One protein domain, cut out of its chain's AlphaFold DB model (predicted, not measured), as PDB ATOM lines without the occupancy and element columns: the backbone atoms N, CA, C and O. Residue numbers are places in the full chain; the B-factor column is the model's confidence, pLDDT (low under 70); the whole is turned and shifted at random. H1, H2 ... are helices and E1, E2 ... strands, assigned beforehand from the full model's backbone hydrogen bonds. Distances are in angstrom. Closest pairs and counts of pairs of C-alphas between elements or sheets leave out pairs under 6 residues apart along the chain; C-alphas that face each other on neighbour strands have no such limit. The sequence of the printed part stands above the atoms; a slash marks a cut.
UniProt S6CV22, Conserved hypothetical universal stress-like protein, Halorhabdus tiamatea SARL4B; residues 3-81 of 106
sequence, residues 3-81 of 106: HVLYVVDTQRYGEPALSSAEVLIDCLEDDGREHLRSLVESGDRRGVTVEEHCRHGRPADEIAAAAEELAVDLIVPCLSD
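This is residues 3 to 81 of the 106 residues of the protein "Conserved hypothetical universal stress-like protein" of Halorhabdus tiamatea SARL4B (UniProt S6CV22). You are looking at a narrow ribbon of two parallel strands, E1 and E2, between the long helix H2 over one face and the shorter helix H3 over the other. H2 makes the longest axis, little H1 follows E1 at one end of the ribbon, and residues 70 to 81 form a tail with no named element. The printed part has 79 residues with three named helices and two named strands, in the order E1 H1 H2 E2 H3, of mixed class. It is only just compact, close to loose, with a radius of gyration of the C-alphas of 13.5 A, and elongated, spanning 42 by 25 by 22 A.

Start at E1, residues 3 to 9, and E2, residues 50 to 57: they are parallel at 19 degrees, with N 6 and O 53 at 2.9 A and N 53 and O 4 at 2.8 A, within hydrogen-bond range. Between them come H1, residues 10 to 13, and H2, residues 19 to 45, a strand-helix-strand unit, two parallel neighbour strands joined through helices, with a right-handed crossover. The closest C-alphas of H2 and E2 are Val 40 and Val 50, 5.2 A. H1 and H2 only just touch, with 3 pairs of C-alphas within 8 A, the closest Tyr 13 and Ala 21 at 6.5 A; H2 does so with residues 21 to 25 alone. For H3, residues 59 to 69, look at Pro 59, whose C-alpha is 5.8 A from that of Val 7, the closest to E1. H2 and H3 are apart. Every O i to N i+4 pair is within hydrogen-bond range in H3, 21 of 23 in H2; H1 is too short for one.

Find C-alpha 3 at (-17.460, 27.898, 36.101); from there E1 runs 18.9 A. H2 runs 39.5 A from C-alpha 19 at (-15.796, 21.852, 66.647), E2 22.3 A, and H3 15.1 A to C-alpha 69 at (-6.232, 28.171, 38.045); H1 is 5.0 A.

The farthest C-alphas, Leu 18 and Gly 47, are 42.0 A apart. The printed part has no cut, and the four links between its elements are tight. Confidence is low, under 70, at residues 15 to 20 and 78 to 81.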
ATOM      1  N   HIS A   3     -17.864  28.340  34.770       95.38
ATOM      2  CA  HIS A   3     -17.460  27.898  36.101       95.38
ATOM      3  C   HIS A   3     -18.295  28.641  37.142       95.38
ATOM      4  O   HIS A   3     -18.383  29.870  37.098       95.38
ATOM      5  N   VAL A   4     -18.917  27.911  38.063       94.38
ATOM      6  CA  VAL A   4     -19.651  28.486  39.197       94.38
ATOM      7  C   VAL A   4     -18.892  28.182  40.481       94.38
ATOM      8  O   VAL A   4     -18.523  27.040  40.729       94.38
ATOM      9  N   LEU A   5     -18.626  29.220  41.273       93.56
ATOM     10  CA  LEU A   5     -17.813  29.145  42.483       93.56
ATOM     11  C   LEU A   5     -18.625  29.621  43.687       93.56
ATOM     12  O   LEU A   5     -19.152  30.735  43.680       93.56
ATOM     13  N   TYR A   6     -18.672  28.798  44.729       92.94
ATOM     14  CA  TYR A   6     -19.173  29.158  46.050       92.94
ATOM     15  C   TYR A   6     -18.017  29.129  47.054       92.94
ATOM     16  O   TYR A   6     -17.257  28.160  47.088       92.94
ATOM     17  N   VAL A   7     -17.872  30.192  47.853       92.38
ATOM     18  CA  VAL A   7     -16.815  30.297  48.870       92.38
ATOM     19  C   VAL A   7     -17.429  30.504  50.249       92.38
ATOM     20  O   VAL A   7     -18.084  31.519  50.490       92.38
ATOM     21  N   VAL A   8     -17.167  29.580  51.172       91.00
ATOM     22  CA  VAL A   8     -17.478  29.762  52.594       91.00
ATOM     23  C   VAL A   8     -16.450  30.710  53.213       91.00
ATOM     24  O   VAL A   8     -15.258  30.404  53.252       91.00
ATOM     25  N   ASP A   9     -16.908  31.871  53.690       88.69
ATOM     26  CA  ASP A   9     -16.048  32.914  54.262       88.69
ATOM     27  C   ASP A   9     -15.542  32.542  55.668       88.69
ATOM     28  O   ASP A   9     -16.214  32.764  56.683       88.69
ATOM     29  N   THR A  10     -14.320  32.019  55.739       84.75
ATOM     30  CA  THR A  10     -13.699  31.607  57.007       84.75
ATOM     31  C   THR A  10     -13.256  32.787  57.876       84.75
ATOM     32  O   THR A  10     -13.042  32.612  59.074       84.75
ATOM     33  N   GLN A  11     -13.177  34.020  57.352       81.75
ATOM     34  CA  GLN A  11     -12.938  35.207  58.197       81.75
ATOM     35  C   GLN A  11     -14.171  35.554  59.020       81.75
ATOM     36  O   GLN A  11     -14.057  36.082  60.126       81.75
ATOM     37  N   ARG A  12     -15.353  35.277  58.467       77.50
ATOM     38  CA  ARG A  12     -16.630  35.563  59.111       77.50
ATOM     39  C   ARG A  12     -17.052  34.466  60.082       77.50
ATOM     40  O   ARG A  12     -17.602  34.783  61.135       77.50
ATOM     41  N   TYR A  13     -16.817  33.208  59.722       74.94
ATOM     42  CA  TYR A  13     -17.328  32.052  60.465       74.94
ATOM     43  C   TYR A  13     -16.247  31.282  61.244       74.94
ATOM     44  O   TYR A  13     -16.585  30.445  62.079       74.94
ATOM     45  N   GLY A  14     -14.969  31.623  61.052       72.12
ATOM     46  CA  GLY A  14     -13.820  30.917  61.618       72.12
ATOM     47  C   GLY A  14     -13.250  29.867  60.663       72.12
ATOM     48  O   GLY A  14     -13.840  29.554  59.631       72.12
ATOM     49  N   GLU A  15     -12.076  29.331  60.995       69.19
ATOM     50  CA  GLU A  15     -11.494  28.192  60.278       69.19
ATOM     51  C   GLU A  15     -12.122  26.866  60.757       69.19
ATOM     52  O   GLU A  15     -12.534  26.789  61.922       69.19
ATOM     53  N   PRO A  16     -12.123  25.797  59.932       60.69
ATOM     54  CA  PRO A  16     -12.675  24.475  60.282       60.69
ATOM     55  C   PRO A  16     -12.035  23.764  61.492       60.69
ATOM     56  O   PRO A  16     -12.325  22.607  61.755       60.69
ATOM     57  N   ALA A  17     -11.148  24.411  62.247       63.09
ATOM     58  CA  ALA A  17     -10.359  23.788  63.310       63.09
ATOM     59  C   ALA A  17     -11.057  23.733  64.685       63.09
ATOM     60  O   ALA A  17     -10.536  23.109  65.613       63.09
ATOM     61  N   LEU A  18     -12.200  24.407  64.859       64.62
ATOM     62  CA  LEU A  18     -12.964  24.422  66.112       64.62
ATOM     63  C   LEU A  18     -14.306  23.708  65.918       64.62
ATOM     64  O   LEU A  18     -15.070  24.083  65.039       64.62
ATOM     65  N   SER A  19     -14.637  22.757  66.798       65.06
ATOM     66  CA  SER A  19     -15.796  21.852  66.647       65.06
ATOM     67  C   SER A  19     -17.144  22.542  66.361       65.06
ATOM     68  O   SER A  19     -17.968  21.995  65.637       65.06
ATOM     69  N   SER A  20     -17.396  23.743  66.890       69.00
ATOM     70  CA  SER A  20     -18.630  24.492  66.595       69.00
ATOM     71  C   SER A  20     -18.586  25.275  65.279       69.00
ATOM     72  O   SER A  20     -19.634  25.525  64.693       69.00
ATOM     73  N   ALA A  21     -17.399  25.696  64.836       71.44
ATOM     74  CA  ALA A  21     -17.207  26.352  63.543       71.44
ATOM     75  C   ALA A  21     -17.225  25.323  62.404       71.44
ATOM     76  O   ALA A  21     -17.791  25.597  61.357       71.44
ATOM     77  N   GLU A  22     -16.691  24.125  62.646       78.25
ATOM     78  CA  GLU A  22     -16.694  22.991  61.716       78.25
ATOM     79  C   GLU A  22     -18.119  22.607  61.296       78.25
ATOM     80  O   GLU A  22     -18.442  22.656  60.116       78.25
ATOM     81  N   VAL A  23     -19.027  22.384  62.257       82.81
ATOM     82  CA  VAL A  23     -20.439  22.064  61.956       82.81
ATOM     83  C   VAL A  23     -21.127  23.175  61.155       82.81
ATOM     84  O   VAL A  23     -21.940  22.897  60.275       82.81
ATOM     85  N   LEU A  24     -20.829  24.442  61.462       83.50
ATOM     86  CA  LEU A  24     -21.384  25.574  60.723       83.50
ATOM     87  C   LEU A  24     -20.848  25.623  59.288       83.50
ATOM     88  O   LEU A  24     -21.616  25.883  58.368       83.50
ATOM     89  N   ILE A  25     -19.550  25.385  59.100       83.94
ATOM     90  CA  ILE A  25     -18.914  25.349  57.782       83.94
ATOM     91  C   ILE A  25     -19.505  24.214  56.951       83.94
ATOM     92  O   ILE A  25     -19.931  24.486  55.835       83.94
ATOM     93  N   ASP A  26     -19.646  23.012  57.509       85.38
ATOM     94  CA  ASP A  26     -20.260  21.873  56.817       85.38
ATOM     95  C   ASP A  26     -21.682  22.202  56.341       85.38
ATOM     96  O   ASP A  26     -22.030  21.963  55.187       85.38
ATOM     97  N   CYS A  27     -22.490  22.833  57.200       86.25
ATOM     98  CA  CYS A  27     -23.837  23.271  56.829       86.25
ATOM     99  C   CYS A  27     -23.811  24.297  55.681       86.25
ATOM    100  O   CYS A  27     -24.601  24.201  54.745       86.25
ATOM    101  N   LEU A  28     -22.894  25.270  55.731       88.06
ATOM    102  CA  LEU A  28     -22.740  26.279  54.679       88.06
ATOM    103  C   LEU A  28     -22.237  25.678  53.362       88.06
ATOM    104  O   LEU A  28     -22.605  26.169  52.293       88.06
ATOM    105  N   GLU A  29     -21.392  24.651  53.422       89.25
ATOM    106  CA  GLU A  29     -20.943  23.910  52.248       89.25
ATOM    107  C   GLU A  29     -22.070  23.087  51.635       89.25
ATOM    108  O   GLU A  29     -22.212  23.084  50.415       89.25
ATOM    109  N   ASP A  30     -22.885  22.421  52.447       88.19
ATOM    110  CA  ASP A  30     -24.029  21.647  51.965       88.19
ATOM    111  C   ASP A  30     -25.071  22.547  51.285       88.19
ATOM    112  O   ASP A  30     -25.504  22.250  50.167       88.19
ATOM    113  N   ASP A  31     -25.387  23.695  51.889       87.31
ATOM    114  CA  ASP A  31     -26.236  24.723  51.275       87.31
ATOM    115  C   ASP A  31     -25.625  25.240  49.959       87.31
ATOM    116  O   ASP A  31     -26.312  25.379  48.940       87.31
ATOM    117  N   GLY A  32     -24.310  25.488  49.954       88.62
ATOM    118  CA  GLY A  32     -23.562  25.907  48.771       88.62
ATOM    119  C   GLY A  32     -23.619  24.877  47.641       88.62
ATOM    120  O   GLY A  32     -23.900  25.233  46.497       88.62
ATOM    121  N   ARG A  33     -23.416  23.593  47.954       91.44
ATOM    122  CA  ARG A  33     -23.495  22.471  47.002       91.44
ATOM    123  C   ARG A  33     -24.894  22.319  46.417       91.44
ATOM    124  O   ARG A  33     -25.027  22.048  45.228       91.44
ATOM    125  N   GLU A  34     -25.946  22.499  47.214       87.38
ATOM    126  CA  GLU A  34     -27.322  22.487  46.702       87.38
ATOM    127  C   GLU A  34     -27.557  23.643  45.717       87.38
ATOM    128  O   GLU A  34     -28.120  23.453  44.635       87.38
ATOM    129  N   HIS A  35     -27.059  24.839  46.045       87.38
ATOM    130  CA  HIS A  35     -27.167  25.995  45.162       87.38
ATOM    131  C   HIS A  35     -26.407  25.800  43.840       87.38
ATOM    132  O   HIS A  35     -26.953  26.074  42.767       87.38
ATOM    133  N   LEU A  36     -25.173  25.293  43.905       92.19
ATOM    134  CA  LEU A  36     -24.350  24.984  42.734       92.19
ATOM    135  C   LEU A  36     -25.032  23.948  41.828       92.19
ATOM    136  O   LEU A  36     -25.162  24.185  40.624       92.19
ATOM    137  N   ARG A  37     -25.602  22.883  42.405       91.44
ATOM    138  CA  ARG A  37     -26.349  21.861  41.659       91.44
ATOM    139  C   ARG A  37     -27.526  22.452  40.885       91.44
ATOM    140  O   ARG A  37     -27.709  22.146  39.709       91.44
ATOM    141  N   SER A  38     -28.282  23.364  41.498       90.12
ATOM    142  CA  SER A  38     -29.370  24.083  40.815       90.12
ATOM    143  C   SER A  38     -28.869  24.899  39.608       90.12
ATOM    144  O   SER A  38     -29.559  24.996  38.584       90.12
ATOM    145  N   LEU A  39     -27.666  25.483  39.688       90.94
ATOM    146  CA  LEU A  39     -27.043  26.186  38.560       90.94
ATOM    147  C   LEU A  39     -26.627  25.219  37.449       90.94
ATOM    148  O   LEU A  39     -26.885  25.520  36.280       90.94
ATOM    149  N   VAL A  40     -26.058  24.062  37.799       95.31
ATOM    150  CA  VAL A  40     -25.716  22.997  36.843       95.31
ATOM    151  C   VAL A  40     -26.960  22.530  36.094       95.31
ATOM    152  O   VAL A  40     -27.008  22.611  34.868       95.31
ATOM    153  N   GLU A  41     -28.027  22.179  36.812       93.00
ATOM    154  CA  GLU A  41     -29.292  21.767  36.199       93.00
ATOM    155  C   GLU A  41     -29.900  22.861  35.305       93.00
ATOM    156  O   GLU A  41     -30.514  22.585  34.269       93.00
ATOM    157  N   SER A  42     -29.764  24.133  35.696       92.06
ATOM    158  CA  SER A  42     -30.208  25.264  34.876       92.06
ATOM    159  C   SER A  42     -29.377  25.417  33.602       92.06
ATOM    160  O   SER A  42     -29.940  25.738  32.550       92.06
ATOM    161  N   GLY A  43     -28.069  25.176  33.686       93.19
ATOM    162  CA  GLY A  43     -27.163  25.108  32.545       93.19
ATOM    163  C   GLY A  43     -27.568  24.006  31.575       93.19
ATOM    164  O   GLY A  43     -27.817  24.294  30.403       93.19
ATOM    165  N   ASP A  44     -27.764  22.786  32.076       95.88
ATOM    166  CA  ASP A  44     -28.159  21.619  31.282       95.88
ATOM    167  C   ASP A  44     -29.464  21.858  30.517       95.88
ATOM    168  O   ASP A  44     -29.534  21.644  29.304       95.88
ATOM    169  N   ARG A  45     -30.485  22.414  31.186       96.19
ATOM    170  CA  ARG A  45     -31.761  22.785  30.541       96.19
ATOM    171  C   ARG A  45     -31.598  23.800  29.406       96.19
ATOM    172  O   ARG A  45     -32.469  23.889  28.542       96.19
ATOM    173  N   ARG A  46     -30.524  24.593  29.417       96.25
ATOM    174  CA  ARG A  46     -30.214  25.631  28.420       96.25
ATOM    175  C   ARG A  46     -29.125  25.203  27.431       96.25
ATOM    176  O   ARG A  46     -28.775  26.001  26.564       96.25
ATOM    177  N   GLY A  47     -28.595  23.984  27.546       96.88
ATOM    178  CA  GLY A  47     -27.474  23.509  26.733       96.88
ATOM    179  C   GLY A  47     -26.147  24.215  27.037       96.88
ATOM    180  O   GLY A  47     -25.293  24.315  26.159       96.88
ATOM    181  N   VAL A  48     -25.977  24.736  28.254       96.44
ATOM    182  CA  VAL A  48     -24.744  25.380  28.726       96.44
ATOM    183  C   VAL A  48     -24.042  24.447  29.703       96.44
ATOM    184  O   VAL A  48     -24.574  24.166  30.769       96.44
ATOM    185  N   THR A  49     -22.825  24.016  29.374       96.81
ATOM    186  CA  THR A  49     -21.982  23.248  30.301       96.81
ATOM    187  C   THR A  49     -21.551  24.123  31.473       96.81
ATOM    188  O   THR A  49     -20.887  25.148  31.263       96.81
ATOM    189  N   VAL A  50     -21.914  23.698  32.683       96.38
ATOM    190  CA  VAL A  50     -21.569  24.347  33.950       96.38
ATOM    191  C   VAL A  50     -20.702  23.399  34.773       96.38
ATOM    192  O   VAL A  50     -21.044  22.230  34.922       96.38
ATOM    193  N   GLU A  51     -19.593  23.906  35.304       96.94
ATOM    194  CA  GLU A  51     -18.706  23.180  36.216       96.94
ATOM    195  C   GLU A  51     -18.711  23.869  37.584       96.94
ATOM    196  O   GLU A  51     -18.502  25.082  37.671       96.94
ATOM    197  N   GLU A  52     -18.980  23.109  38.644       95.19
ATOM    198  CA  GLU A  52     -19.137  23.636  39.999       95.19
ATOM    199  C   GLU A  52     -17.875  23.519  40.854       95.19
ATOM    200  O   GLU A  52     -17.142  22.537  40.789       95.19
ATOM    201  N   HIS A  53     -17.647  24.537  41.685       95.75
ATOM    202  CA  HIS A  53     -16.505  24.652  42.585       95.75
ATOM    203  C   HIS A  53     -17.005  25.120  43.953       95.75
ATOM    204  O   HIS A  53     -17.588  26.197  44.069       95.75
ATOM    205  N   CYS A  54     -16.765  24.333  45.000       94.06
ATOM    206  CA  CYS A  54     -17.037  24.721  46.385       94.06
ATOM    207  C   CYS A  54     -15.703  24.835  47.125       94.06
ATOM    208  O   CYS A  54     -14.930  23.878  47.144       94.06
ATOM    209  N   ARG A  55     -15.418  26.008  47.695       93.62
ATOM    210  CA  ARG A  55     -14.177  26.305  48.425       93.62
ATOM    211  C   ARG A  55     -14.499  26.937  49.778       93.62
ATOM    212  O   ARG A  55     -15.598  27.447  49.993       93.62
ATOM    213  N   HIS A  56     -13.524  26.965  50.672       91.38
ATOM    214  CA  HIS A  56     -13.613  27.663  51.952       91.38
ATOM    215  C   HIS A  56     -12.346  28.498  52.158       91.38
ATOM    216  O   HIS A  56     -11.235  28.026  51.930       91.38
ATOM    217  N   GLY A  57     -12.491  29.747  52.588       90.69
ATOM    218  CA  GLY A  57     -11.355  30.656  52.710       90.69
ATOM    219  C   GLY A  57     -11.775  32.117  52.731       90.69
ATOM    220  O   GLY A  57     -12.916  32.457  53.040       90.69
ATOM    221  N   ARG A  58     -10.843  33.002  52.374       88.94
ATOM    222  CA  ARG A  58     -11.126  34.429  52.174       88.94
ATOM    223  C   ARG A  58     -11.699  34.607  50.767       88.94
ATOM    224  O   ARG A  58     -10.969  34.340  49.817       88.94
ATOM    225  N   PRO A  59     -12.943  35.095  50.588       88.00
ATOM    226  CA  PRO A  59     -13.592  35.109  49.275       88.00
ATOM    227  C   PRO A  59     -12.772  35.773  48.167       88.00
ATOM    228  O   PRO A  59     -12.659  35.224  47.078       88.00
ATOM    229  N   ALA A  60     -12.156  36.924  48.446       86.31
ATOM    230  CA  ALA A  60     -11.331  37.623  47.461       86.31
ATOM    231  C   ALA A  60     -10.105  36.803  47.022       86.31
ATOM    232  O   ALA A  60      -9.788  36.780  45.832       86.31
ATOM    233  N   ASP A  61      -9.455  36.118  47.966       91.50
ATOM    234  CA  ASP A  61      -8.255  35.320  47.706       91.50
ATOM    235  C   ASP A  61      -8.631  34.046  46.923       91.50
ATOM    236  O   ASP A  61      -8.012  33.739  45.906       91.50
ATOM    237  N   GLU A  62      -9.714  33.366  47.319       93.56
ATOM    238  CA  GLU A  62     -10.220  32.165  46.640       93.56
ATOM    239  C   GLU A  62     -10.721  32.445  45.218       93.56
ATOM    240  O   GLU A  62     -10.453  31.670  44.301       93.56
ATOM    241  N   ILE A  63     -11.421  33.566  45.006       91.25
ATOM    242  CA  ILE A  63     -11.886  33.978  43.673       91.25
ATOM    243  C   ILE A  63     -10.692  34.279  42.759       91.25
ATOM    244  O   ILE A  63     -10.702  33.882  41.594       91.25
ATOM    245  N   ALA A  64      -9.667  34.971  43.267       90.12
ATOM    246  CA  ALA A  64      -8.465  35.265  42.495       90.12
ATOM    247  C   ALA A  64      -7.699  33.982  42.131       90.12
ATOM    248  O   ALA A  64      -7.341  33.803  40.968       90.12
ATOM    249  N   ALA A  65      -7.522  33.074  43.096       93.19
ATOM    250  CA  ALA A  65      -6.867  31.787  42.879       93.19
ATOM    251  C   ALA A  65      -7.623  30.923  41.860       93.19
ATOM    252  O   ALA A  65      -7.018  30.400  40.929       93.19
ATOM    253  N   ALA A  66      -8.950  30.822  41.982       92.25
ATOM    254  CA  ALA A  66      -9.777  30.095  41.022       92.25
ATOM    255  C   ALA A  66      -9.695  30.706  39.618       92.25
ATOM    256  O   ALA A  66      -9.648  29.975  38.633       92.25
ATOM    257  N   ALA A  67      -9.658  32.037  39.506       91.38
ATOM    258  CA  ALA A  67      -9.571  32.693  38.210       91.38
ATOM    259  C   ALA A  67      -8.238  32.422  37.494       91.38
ATOM    260  O   ALA A  67      -8.228  32.241  36.277       91.38
ATOM    261  N   GLU A  68      -7.137  32.374  38.247       94.12
ATOM    262  CA  GLU A  68      -5.817  31.998  37.735       94.12
ATOM    263  C   GLU A  68      -5.761  30.510  37.358       94.12
ATOM    264  O   GLU A  68      -5.344  30.173  36.252       94.12
ATOM    265  N   GLU A  69      -6.239  29.627  38.237       96.12
ATOM    266  CA  GLU A  69      -6.232  28.171  38.045       96.12
ATOM    267  C   GLU A  69      -7.083  27.726  36.848       96.12
ATOM    268  O   GLU A  69      -6.666  26.876  36.063       96.12
ATOM    269  N   LEU A  70      -8.269  28.319  36.694       94.12
ATOM    270  CA  LEU A  70      -9.234  27.984  35.645       94.12
ATOM    271  C   LEU A  70      -9.038  28.819  34.368       94.12
ATOM    272  O   LEU A  70      -9.758  28.610  33.392       94.12
ATOM    273  N   ALA A  71      -8.086  29.761  34.373       93.12
ATOM    274  CA  ALA A  71      -7.784  30.669  33.266       93.12
ATOM    275  C   ALA A  71      -9.034  31.370  32.689       93.12
ATOM    276  O   ALA A  71      -9.262  31.368  31.479       93.12
ATOM    277  N   VAL A  72      -9.868  31.955  33.558       89.38
ATOM    278  CA  VAL A  72     -11.118  32.621  33.143       89.38
ATOM    279  C   VAL A  72     -10.899  34.089  32.780       89.38
ATOM    280  O   VAL A  72     -10.244  34.841  33.501       89.38
ATOM    281  N   ASP A  73     -11.532  34.528  31.694       88.06
ATOM    282  CA  ASP A  73     -11.426  35.912  31.206       88.06
ATOM    283  C   ASP A  73     -12.417  36.878  31.886       88.06
ATOM    284  O   ASP A  73     -12.215  38.094  31.886       88.06
ATOM    285  N   LEU A  74     -13.506  36.349  32.460       88.44
ATOM    286  CA  LEU A  74     -14.591  37.126  33.062       88.44
ATOM    287  C   LEU A  74     -15.082  36.482  34.360       88.44
ATOM    288  O   LEU A  74     -15.414  35.300  34.399       88.44
ATOM    289  N   ILE A  75     -15.209  37.306  35.399       86.81
ATOM    290  CA  ILE A  75     -15.828  36.936  36.671       86.81
ATOM    291  C   ILE A  75     -17.134  37.712  36.788       86.81
ATOM    292  O   ILE A  75     -17.139  38.943  36.735       86.81
ATOM    293  N   VAL A  76     -18.240  36.994  36.969       87.81
ATOM    294  CA  VAL A  76     -19.547  37.597  37.245       87.81
ATOM    295  C   VAL A  76     -19.920  37.270  38.690       87.81
ATOM    296  O   VAL A  76     -20.209  36.110  38.983       87.81
ATOM    297  N   PRO A  77     -19.906  38.245  39.614       79.25
ATOM    298  CA  PRO A  77     -20.334  37.988  40.980       79.25
ATOM    299  C   PRO A  77     -21.842  37.707  41.012       79.25
ATOM    300  O   PRO A  77     -22.651  38.561  40.644       79.25
ATOM    301  N   CYS A  78     -22.220  36.515  41.476       69.94
ATOM    302  CA  CYS A  78     -23.604  36.202  41.820       69.94
ATOM    303  C   CYS A  78     -23.905  36.793  43.193       69.94
ATOM    304  O   CYS A  78     -23.400  36.343  44.219       69.94
ATOM    305  N   LEU A  79     -24.707  37.847  43.194       61.75
ATOM    306  CA  LEU A  79     -25.085  38.562  44.399       61.75
ATOM    307  C   LEU A  79     -26.451  38.060  44.834       61.75
ATOM    308  O   LEU A  79     -27.477  38.513  44.329       61.75
ATOM    309  N   SER A  80     -26.452  37.129  45.774       54.59
ATOM    310  CA  SER A  80     -27.649  36.774  46.530       54.59
ATOM    311  C   SER A  80     -27.640  37.620  47.802       54.59
ATOM    312  O   SER A  80     -26.641  37.646  48.514       54.59
ATOM    313  N   ASP A  81     -28.705  38.383  48.047       45.22
ATOM    314  CA  ASP A  81     -28.896  39.206  49.257       45.22
ATOM    315  C   ASP A  81     -27.888  40.352  49.493       45.22
ATOM    316  O   ASP A  81     -27.861  40.958  50.568       45.22
TER     317      ASP A  81